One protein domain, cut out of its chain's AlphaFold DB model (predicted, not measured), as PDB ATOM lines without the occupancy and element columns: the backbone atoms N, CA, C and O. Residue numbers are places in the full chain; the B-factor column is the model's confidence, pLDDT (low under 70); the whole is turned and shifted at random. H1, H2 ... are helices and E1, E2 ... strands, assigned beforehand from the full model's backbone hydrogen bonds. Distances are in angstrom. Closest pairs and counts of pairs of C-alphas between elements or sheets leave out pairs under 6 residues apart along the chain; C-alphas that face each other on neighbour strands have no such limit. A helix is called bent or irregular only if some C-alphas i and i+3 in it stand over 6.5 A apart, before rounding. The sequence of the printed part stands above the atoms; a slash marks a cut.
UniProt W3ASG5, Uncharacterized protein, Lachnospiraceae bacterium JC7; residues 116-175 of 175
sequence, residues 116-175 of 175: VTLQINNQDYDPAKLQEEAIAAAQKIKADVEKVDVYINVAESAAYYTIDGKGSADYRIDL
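AT A GLANCE: This is residues 116 to 175 of the 175 residues of an uncharacterized protein of Lachnospiraceae bacterium JC7 (UniProt W3ASG5). A strongly twisted sheet of three strands, E3, E4 and E5, has one helix, H1, running slantwise over one of its faces, in two layers; a small separate hairpin of E1 and E2 lies beyond the first residues of H1, toward one end of the longest axis. The sheet is a meander, each strand the antiparallel neighbour of the one before, in the order E3 - E4 - E5, and E5 is strongly bent. The printed part has 60 residues, with one named helix and five named strands in the order E1, E2, H1, E3, E4, E5, and its class is mixed, helices and strands. The whole is compact, with a radius of gyration of the C-alphas of 11.5 A, yet elongated in outline, spanning 36 by 21 by 15 A.

HOW THE PARTS SIT: In the larger sheet, E4, residues 158 to 163, is the inner strand, and E3, residues 148 to 153, and E5, residues 166 to 174, are the edge strands. E3 and E4 form a hairpin, antiparallel at 158 degrees, with N 151 and O 160 within hydrogen-bond range at 2.8 A. E4 and E5 form another, antiparallel at 150 degrees, with N 159 and O 173 at 2.8 A and N 163 and O 166 at 2.9 A. E5 bends by 70 degrees at residue 169. H1, residues 127 to 141, is on this sheet at a height over the sheet of 8.0 A, over E3 and E4. On the local plane its line and that of E4 stand at 49 degrees, slantwise to the strands. The closest C-alphas of H1 and E3 are those of Ile 135 and Val 148, 6.4 A apart; those of H1 and E4 are Ala 138 and Ile 163, also 6.4 A. In H1, 10 of 11 O i to N i+4 pairs are within hydrogen-bond range. E1, residues 118 to 120, and E2, residues 123 to 125, form an antiparallel hairpin at 145 degrees, with N 118 and O 125 at 2.8 A. Both are apart from E3, E4 and E5.

IN THESE COORDINATES: E5 measures 19.1 A from first to last C-alpha and ends at C-alpha 174, (150.397, 166.187, 105.347). E4 measures 16.6 A, E3 16.2 A and H1 21.2 A. H1 begins at C-alpha 127, (138.674, 163.449, 110.744). The short strands E1, 6.5 A, and E2, 6.6 A, come first, E1 from C-alpha 118 at (137.424, 169.679, 108.602).

THE WHOLE: The two C-alphas farthest apart are those of Asn 122 and Asp 144, 35.9 A. The printed part has no cut, and no link is long. Mean pLDDT of the printed part is 93.4, and no printed residue is under 70.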
ATOM      1  N   VAL A 116     130.698 165.312 109.870       92.31
ATOM      2  CA  VAL A 116     131.548 166.465 110.181       92.31
ATOM      3  C   VAL A 116     132.766 166.397 109.274       92.31
ATOM      4  O   VAL A 116     133.426 165.363 109.224       92.31
ATOM      5  N   THR A 117     133.057 167.488 108.576       92.38
ATOM      6  CA  THR A 117     134.294 167.664 107.809       92.38
ATOM      7  C   THR A 117     135.135 168.772 108.427       92.38
ATOM      8  O   THR A 117     134.625 169.679 109.089       92.38
ATOM      9  N   LEU A 118     136.444 168.679 108.223       92.50
ATOM     10  CA  LEU A 118     137.424 169.679 108.602       92.50
ATOM     11  C   LEU A 118     137.974 170.320 107.331       92.50
ATOM     12  O   LEU A 118     138.634 169.646 106.550       92.50
ATOM     13  N   GLN A 119     137.733 171.613 107.133       93.75
ATOM     14  CA  GLN A 119     138.241 172.323 105.965       93.75
ATOM     15  C   GLN A 119     139.546 173.062 106.298       93.75
ATOM     16  O   GLN A 119     139.561 173.935 107.167       93.75
ATOM     17  N   ILE A 120     140.629 172.748 105.583       93.94
ATOM     18  CA  ILE A 120     141.954 173.383 105.705       93.94
ATOM     19  C   ILE A 120     142.390 173.808 104.302       93.94
ATOM     20  O   ILE A 120     142.281 173.025 103.369       93.94
ATOM     21  N   ASN A 121     142.823 175.058 104.110       92.69
ATOM     22  CA  ASN A 121     143.264 175.581 102.800       92.69
ATOM     23  C   ASN A 121     142.288 175.327 101.630       92.69
ATOM     24  O   ASN A 121     142.706 175.034 100.513       92.69
ATOM     25  N   ASN A 122     140.976 175.420 101.877       92.06
ATOM     26  CA  ASN A 122     139.939 175.105 100.882       92.06
ATOM     27  C   ASN A 122     139.919 173.637 100.410       92.06
ATOM     28  O   ASN A 122     139.359 173.351  99.352       92.06
ATOM     29  N   GLN A 123     140.493 172.721 101.188       91.75
ATOM     30  CA  GLN A 123     140.354 171.275 101.045       91.75
ATOM     31  C   GLN A 123     139.564 170.712 102.229       91.75
ATOM     32  O   GLN A 123     139.749 171.151 103.364       91.75
ATOM     33  N   ASP A 124     138.673 169.761 101.959       93.88
ATOM     34  CA  ASP A 124     137.866 169.079 102.967       93.88
ATOM     35  C   ASP A 124     138.527 167.763 103.384       93.88
ATOM     36  O   ASP A 124     138.755 166.877 102.560       93.88
ATOM     37  N   TYR A 125     138.764 167.611 104.684       93.81
ATOM     38  CA  TYR A 125     139.288 166.402 105.305       93.81
ATOM     39  C   TYR A 125     138.225 165.768 106.188       93.81
ATOM     40  O   TYR A 125     137.449 166.440 106.870       93.81
ATOM     41  N   ASP A 126     138.211 164.443 106.195       94.12
ATOM     42  CA  ASP A 126     137.387 163.668 107.111       94.12
ATOM     43  C   ASP A 126     138.241 163.288 108.334       94.12
ATOM     44  O   ASP A 126     139.224 162.553 108.181       94.12
ATOM     45  N   PRO A 127     137.906 163.769 109.545       91.81
ATOM     46  CA  PRO A 127     138.674 163.449 110.744       91.81
ATOM     47  C   PRO A 127     138.699 161.942 111.040       91.81
ATOM     48  O   PRO A 127     139.692 161.452 111.577       91.81
ATOM     49  N   ALA A 128     137.657 161.191 110.658       93.12
ATOM     50  CA  ALA A 128     137.635 159.743 110.843       93.12
ATOM     51  C   ALA A 128     138.665 159.054 109.939       93.12
ATOM     52  O   ALA A 128     139.455 158.241 110.415       93.12
ATOM     53  N   LYS A 129     138.725 159.444 108.657       93.69
ATOM     54  CA  LYS A 129     139.735 158.946 107.705       93.69
ATOM     55  C   LYS A 129     141.153 159.256 108.167       93.69
ATOM     56  O   LYS A 129     142.031 158.407 108.073       93.69
ATOM     57  N   LEU A 130     141.363 160.464 108.681       94.19
ATOM     58  CA  LEU A 130     142.669 160.895 109.156       94.19
ATOM     59  C   LEU A 130     143.143 160.074 110.361       94.19
ATOM     60  O   LEU A 130     144.312 159.704 110.450       94.19
ATOM     61  N   GLN A 131     142.225 159.738 111.269       94.19
ATOM     62  CA  GLN A 131     142.520 158.844 112.383       94.19
ATOM     63  C   GLN A 131     142.860 157.426 111.899       94.19
ATOM     64  O   GLN A 131     143.820 156.834 112.391       94.19
ATOM     65  N   GLU A 132     142.117 156.883 110.930       95.44
ATOM     66  CA  GLU A 132     142.425 155.575 110.334       95.44
ATOM     67  C   GLU A 132     143.806 155.559 109.671       95.44
ATOM     68  O   GLU A 132     144.568 154.609 109.855       95.44
ATOM     69  N   GLU A 133     144.159 156.622 108.947       95.44
ATOM     70  CA  GLU A 133     145.470 156.750 108.315       95.44
ATOM     71  C   GLU A 133     146.595 156.820 109.356       95.44
ATOM     72  O   GLU A 133     147.594 156.110 109.223       95.44
ATOM     73  N   ALA A 134     146.405 157.575 110.442       95.19
ATOM     74  CA  ALA A 134     147.363 157.634 111.545       95.19
ATOM     75  C   ALA A 134     147.545 156.271 112.228       95.19
ATOM     76  O   ALA A 134     148.673 155.863 112.508       95.19
ATOM     77  N   ILE A 135     146.460 155.522 112.442       94.25
ATOM     78  CA  ILE A 135     146.517 154.156 112.981       94.25
ATOM     79  C   ILE A 135     147.266 153.230 112.016       94.25
ATOM     80  O   ILE A 135     148.143 152.470 112.432       94.25
ATOM     81  N   ALA A 136     146.970 153.307 110.719       95.31
ATOM     82  CA  ALA A 136     147.632 152.499 109.701       95.31
ATOM     83  C   ALA A 136     149.115 152.863 109.534       95.31
ATOM     84  O   ALA A 136     149.915 152.003 109.160       95.31
ATOM     85  N   ALA A 137     149.499 154.120 109.755       94.62
ATOM     86  CA  ALA A 137     150.892 154.552 109.785       94.62
ATOM     87  C   ALA A 137     151.588 154.048 111.058       94.62
ATOM     88  O   ALA A 137     152.675 153.476 110.975       94.62
ATOM     89  N   ALA A 138     150.929 154.156 112.215       93.44
ATOM     90  CA  ALA A 138     151.437 153.663 113.488       93.44
ATOM     91  C   ALA A 138     151.715 152.153 113.460       93.44
ATOM     92  O   ALA A 138     152.810 151.733 113.832       93.44
ATOM     93  N   GLN A 139     150.788 151.353 112.924       93.31
ATOM     94  CA  GLN A 139     150.939 149.897 112.804       93.31
ATOM     95  C   GLN A 139     152.116 149.469 111.910       93.31
ATOM     96  O   GLN A 139     152.689 148.399 112.109       93.31
ATOM     97  N   LYS A 140     152.505 150.296 110.926       93.31
ATOM     98  CA  LYS A 140     153.694 150.035 110.090       93.31
ATOM     99  C   LYS A 140     154.999 150.264 110.846       93.31
ATOM    100  O   LYS A 140     156.007 149.647 110.519       93.31
ATOM    101  N   ILE A 141     154.985 151.170 111.817       90.31
ATOM    102  CA  ILE A 141     156.158 151.522 112.619       90.31
ATOM    103  C   ILE A 141     156.319 150.533 113.773       90.31
ATOM    104  O   ILE A 141     157.422 150.069 114.058       90.31
ATOM    105  N   LYS A 142     155.210 150.204 114.437       88.06
ATOM    106  CA  LYS A 142     155.159 149.273 115.557       88.06
ATOM    107  C   LYS A 142     153.919 148.404 115.388       88.06
ATOM    108  O   LYS A 142     152.833 148.936 115.253       88.06
ATOM    109  N   ALA A 143     154.068 147.083 115.397       85.69
ATOM    110  CA  ALA A 143     152.924 146.180 115.217       85.69
ATOM    111  C   ALA A 143     151.987 146.148 116.442       85.69
ATOM    112  O   ALA A 143     150.801 145.873 116.305       85.69
ATOM    113  N   ASP A 144     152.528 146.448 117.624       89.38
ATOM    114  CA  ASP A 144     151.827 146.411 118.906       89.38
ATOM    115  C   ASP A 144     151.561 147.848 119.384       89.38
ATOM    116  O   ASP A 144     152.355 148.441 120.124       89.38
ATOM    117  N   VAL A 145     150.509 148.448 118.826       90.88
ATOM    118  CA  VAL A 145     150.045 149.803 119.156       90.88
ATOM    119  C   VAL A 145     148.813 149.689 120.042       90.88
ATOM    120  O   VAL A 145     147.787 149.180 119.591       90.88
ATOM    121  N   GLU A 146     148.881 150.200 121.269       92.50
ATOM    122  CA  GLU A 146     147.722 150.284 122.165       92.50
ATOM    123  C   GLU A 146     146.987 151.616 122.001       92.50
ATOM    124  O   GLU A 146     145.755 151.659 122.053       92.50
ATOM    125  N   LYS A 147     147.725 152.715 121.796       93.94
ATOM    126  CA  LYS A 147     147.144 154.061 121.728       93.94
ATOM    127  C   LYS A 147     147.749 154.906 120.614       93.94
ATOM    128  O   LYS A 147     148.966 155.052 120.533       93.94
ATOM    129  N   VAL A 148     146.882 155.523 119.809       96.06
ATOM    130  CA  VAL A 148     147.254 156.563 118.842       96.06
ATOM    131  C   VAL A 148     146.485 157.836 119.157       96.06
ATOM    132  O   VAL A 148     145.259 157.849 119.084       96.06
ATOM    133  N   ASP A 149     147.202 158.903 119.504       94.88
ATOM    134  CA  ASP A 149     146.627 160.242 119.650       94.88
ATOM    135  C   ASP A 149     147.020 161.081 118.431       94.88
ATOM    136  O   ASP A 149     148.206 161.156 118.107       94.88
ATOM    137  N   VAL A 150     146.041 161.710 117.774       95.50
ATOM    138  CA  VAL A 150     146.237 162.553 116.582       95.50
ATOM    139  C   VAL A 150     145.939 164.011 116.930       95.50
ATOM    140  O   VAL A 150     144.900 164.320 117.514       95.50
ATOM    141  N   TYR A 151     146.843 164.913 116.558       94.88
ATOM    142  CA  TYR A 151     146.726 166.358 116.722       94.88
ATOM    143  C   TYR A 151     146.897 167.056 115.377       94.88
ATOM    144  O   TYR A 151     147.873 166.828 114.670       94.88
ATOM    145  N   ILE A 152     145.970 167.950 115.040       95.06
ATOM    146  CA  ILE A 152     145.979 168.660 113.762       95.06
ATOM    147  C   ILE A 152     146.509 170.073 113.978       95.06
ATOM    148  O   ILE A 152     145.903 170.867 114.700       95.06
ATOM    149  N   ASN A 153     147.617 170.398 113.315       94.25
ATOM    150  CA  ASN A 153     148.115 171.756 113.204       94.25
ATOM    151  C   ASN A 153     147.658 172.364 111.874       94.25
ATOM    152  O   ASN A 153     148.233 172.109 110.817       94.25
ATOM    153  N   VAL A 154     146.632 173.210 111.940       94.25
ATOM    154  CA  VAL A 154     146.059 173.876 110.761       94.25
ATOM    155  C   VAL A 154     147.047 174.861 110.126       94.25
ATOM    156  O   VAL A 154     147.032 175.036 108.915       94.25
ATOM    157  N   ALA A 155     147.929 175.485 110.917       93.56
ATOM    158  CA  ALA A 155     148.904 176.445 110.395       93.56
ATOM    159  C   ALA A 155     149.979 175.768 109.533       93.56
ATOM    160  O   ALA A 155     150.439 176.344 108.553       93.56
ATOM    161  N   GLU A 156     150.357 174.542 109.895       94.31
ATOM    162  CA  GLU A 156     151.296 173.721 109.125       94.31
ATOM    163  C   GLU A 156     150.593 172.826 108.103       94.31
ATOM    164  O   GLU A 156     151.267 172.216 107.286       94.31
ATOM    165  N   SER A 157     149.255 172.773 108.129       94.44
ATOM    166  CA  SER A 157     148.451 171.854 107.312       94.44
ATOM    167  C   SER A 157     148.936 170.413 107.481       94.44
ATOM    168  O   SER A 157     149.235 169.717 106.524       94.44
ATOM    169  N   ALA A 158     149.086 169.981 108.735       94.50
ATOM    170  CA  ALA A 158     149.598 168.655 109.053       94.50
ATOM    171  C   ALA A 158     148.907 168.071 110.286       94.50
ATOM    172  O   ALA A 158     148.576 168.783 111.238       94.50
ATOM    173  N   ALA A 159     148.726 166.754 110.291       96.19
ATOM    174  CA  ALA A 159     148.273 165.989 111.439       96.19
ATOM    175  C   ALA A 159     149.428 165.184 112.024       96.19
ATOM    176  O   ALA A 159     149.918 164.237 111.417       96.19
ATOM    177  N   TYR A 160     149.849 165.545 113.226       96.50
ATOM    178  CA  TYR A 160     150.851 164.813 113.983       96.50
ATOM    179  C   TYR A 160     150.191 163.700 114.782       96.50
ATOM    180  O   TYR A 160     149.076 163.864 115.275       96.50
ATOM    181  N   TYR A 161     150.886 162.581 114.955       96.06
ATOM    182  CA  TYR A 161     150.389 161.490 115.780       96.06
ATOM    183  C   TYR A 161     151.452 160.952 116.734       96.06
ATOM    184  O   TYR A 161     152.658 161.066 116.515       96.06
ATOM    185  N   THR A 162     150.992 160.367 117.833       96.00
ATOM    186  CA  THR A 162     151.851 159.690 118.810       96.00
ATOM    187  C   THR A 162     151.426 158.242 118.955       96.00
ATOM    188  O   THR A 162     150.247 157.930 118.818       96.00
ATOM    189  N   ILE A 163     152.387 157.360 119.215       95.19
ATOM    190  CA  ILE A 163     152.182 155.921 119.386       95.19
ATOM    191  C   ILE A 163     152.541 155.581 120.832       95.19
ATOM    192  O   ILE A 163     153.693 155.753 121.237       95.19
ATOM    193  N   ASP A 164     151.570 155.141 121.628       93.69
ATOM    194  CA  ASP A 164     151.730 154.816 123.054       93.69
ATOM    195  C   ASP A 164     152.407 155.953 123.849       93.69
ATOM    196  O   ASP A 164     153.316 155.738 124.656       93.69
ATOM    197  N   GLY A 165     152.018 157.199 123.555       90.88
ATOM    198  CA  GLY A 165     152.592 158.406 124.159       90.88
ATOM    199  C   GLY A 165     153.983 158.798 123.643       90.88
ATOM    200  O   GLY A 165     154.547 159.781 124.124       90.88
ATOM    201  N   LYS A 166     154.551 158.078 122.664       90.31
ATOM    202  CA  LYS A 166     155.794 158.460 121.978       90.31
ATOM    203  C   LYS A 166     155.489 159.161 120.655       90.31
ATOM    204  O   LYS A 166     154.919 158.566 119.743       90.31
ATOM    205  N   GLY A 167     155.888 160.424 120.549       91.00
ATOM    206  CA  GLY A 167     155.881 161.177 119.294       91.00
ATOM    207  C   GLY A 167     157.250 161.167 118.615       91.00
ATOM    208  O   GLY A 167     158.276 161.034 119.282       91.00
ATOM    209  N   SER A 168     157.257 161.346 117.297       92.12
ATOM    210  CA  SER A 168     158.451 161.637 116.501       92.12
ATOM    211  C   SER A 168     158.131 162.748 115.504       92.12
ATOM    212  O   SER A 168     156.969 162.935 115.148       92.12
ATOM    213  N   ALA A 169     159.150 163.462 115.023       90.56
ATOM    214  CA  ALA A 169     158.983 164.461 113.964       90.56
ATOM    215  C   ALA A 169     158.490 163.834 112.645       90.56
ATOM    216  O   ALA A 169     157.776 164.478 111.881       90.56
ATOM    217  N   ASP A 170     158.827 162.563 112.413       92.94
ATOM    218  CA  ASP A 170     158.378 161.794 111.248       92.94
ATOM    219  C   ASP A 170     156.925 161.310 111.365       92.94
ATOM    220  O   ASP A 170     156.345 160.856 110.381       92.94
ATOM    221  N   TYR A 171     156.322 161.377 112.557       94.88
ATOM    222  CA  TYR A 171     154.950 160.918 112.784       94.88
ATOM    223  C   TYR A 171     153.967 162.030 112.440       94.88
ATOM    224  O   TYR A 171     153.368 162.663 113.315       94.88
ATOM    225  N   ARG A 172     153.836 162.288 111.140       95.06
ATOM    226  CA  ARG A 172     152.930 163.295 110.599       95.06
ATOM    227  C   ARG A 172     152.284 162.841 109.297       95.06
ATOM    228  O   ARG A 172     152.874 162.079 108.534       95.06
ATOM    229  N   ILE A 173     151.098 163.366 109.048       94.38
ATOM    230  CA  ILE A 173     150.342 163.255 107.805       94.38
ATOM    231  C   ILE A 173     150.190 164.674 107.268       94.38
ATOM    232  O   ILE A 173     149.741 165.555 107.998       94.38
ATOM    233  N   ASP A 174     150.603 164.904 106.027       93.81
ATOM    234  CA  ASP A 174     150.397 166.187 105.347       93.81
ATOM    235  C   ASP A 174     148.920 166.296 104.942       93.81
ATOM    236  O   ASP A 174     148.354 165.333 104.414       93.81
ATOM    237  N   LEU A 175     148.299 167.440 105.236       91.25
ATOM    238  CA  LEU A 175     146.909 167.756 104.910       91.25
ATOM    239  C   LEU A 175     146.882 168.715 103.724       91.25
ATOM    240  O   LEU A 175     147.181 169.916 103.891       91.25
TER     241      LEU A 175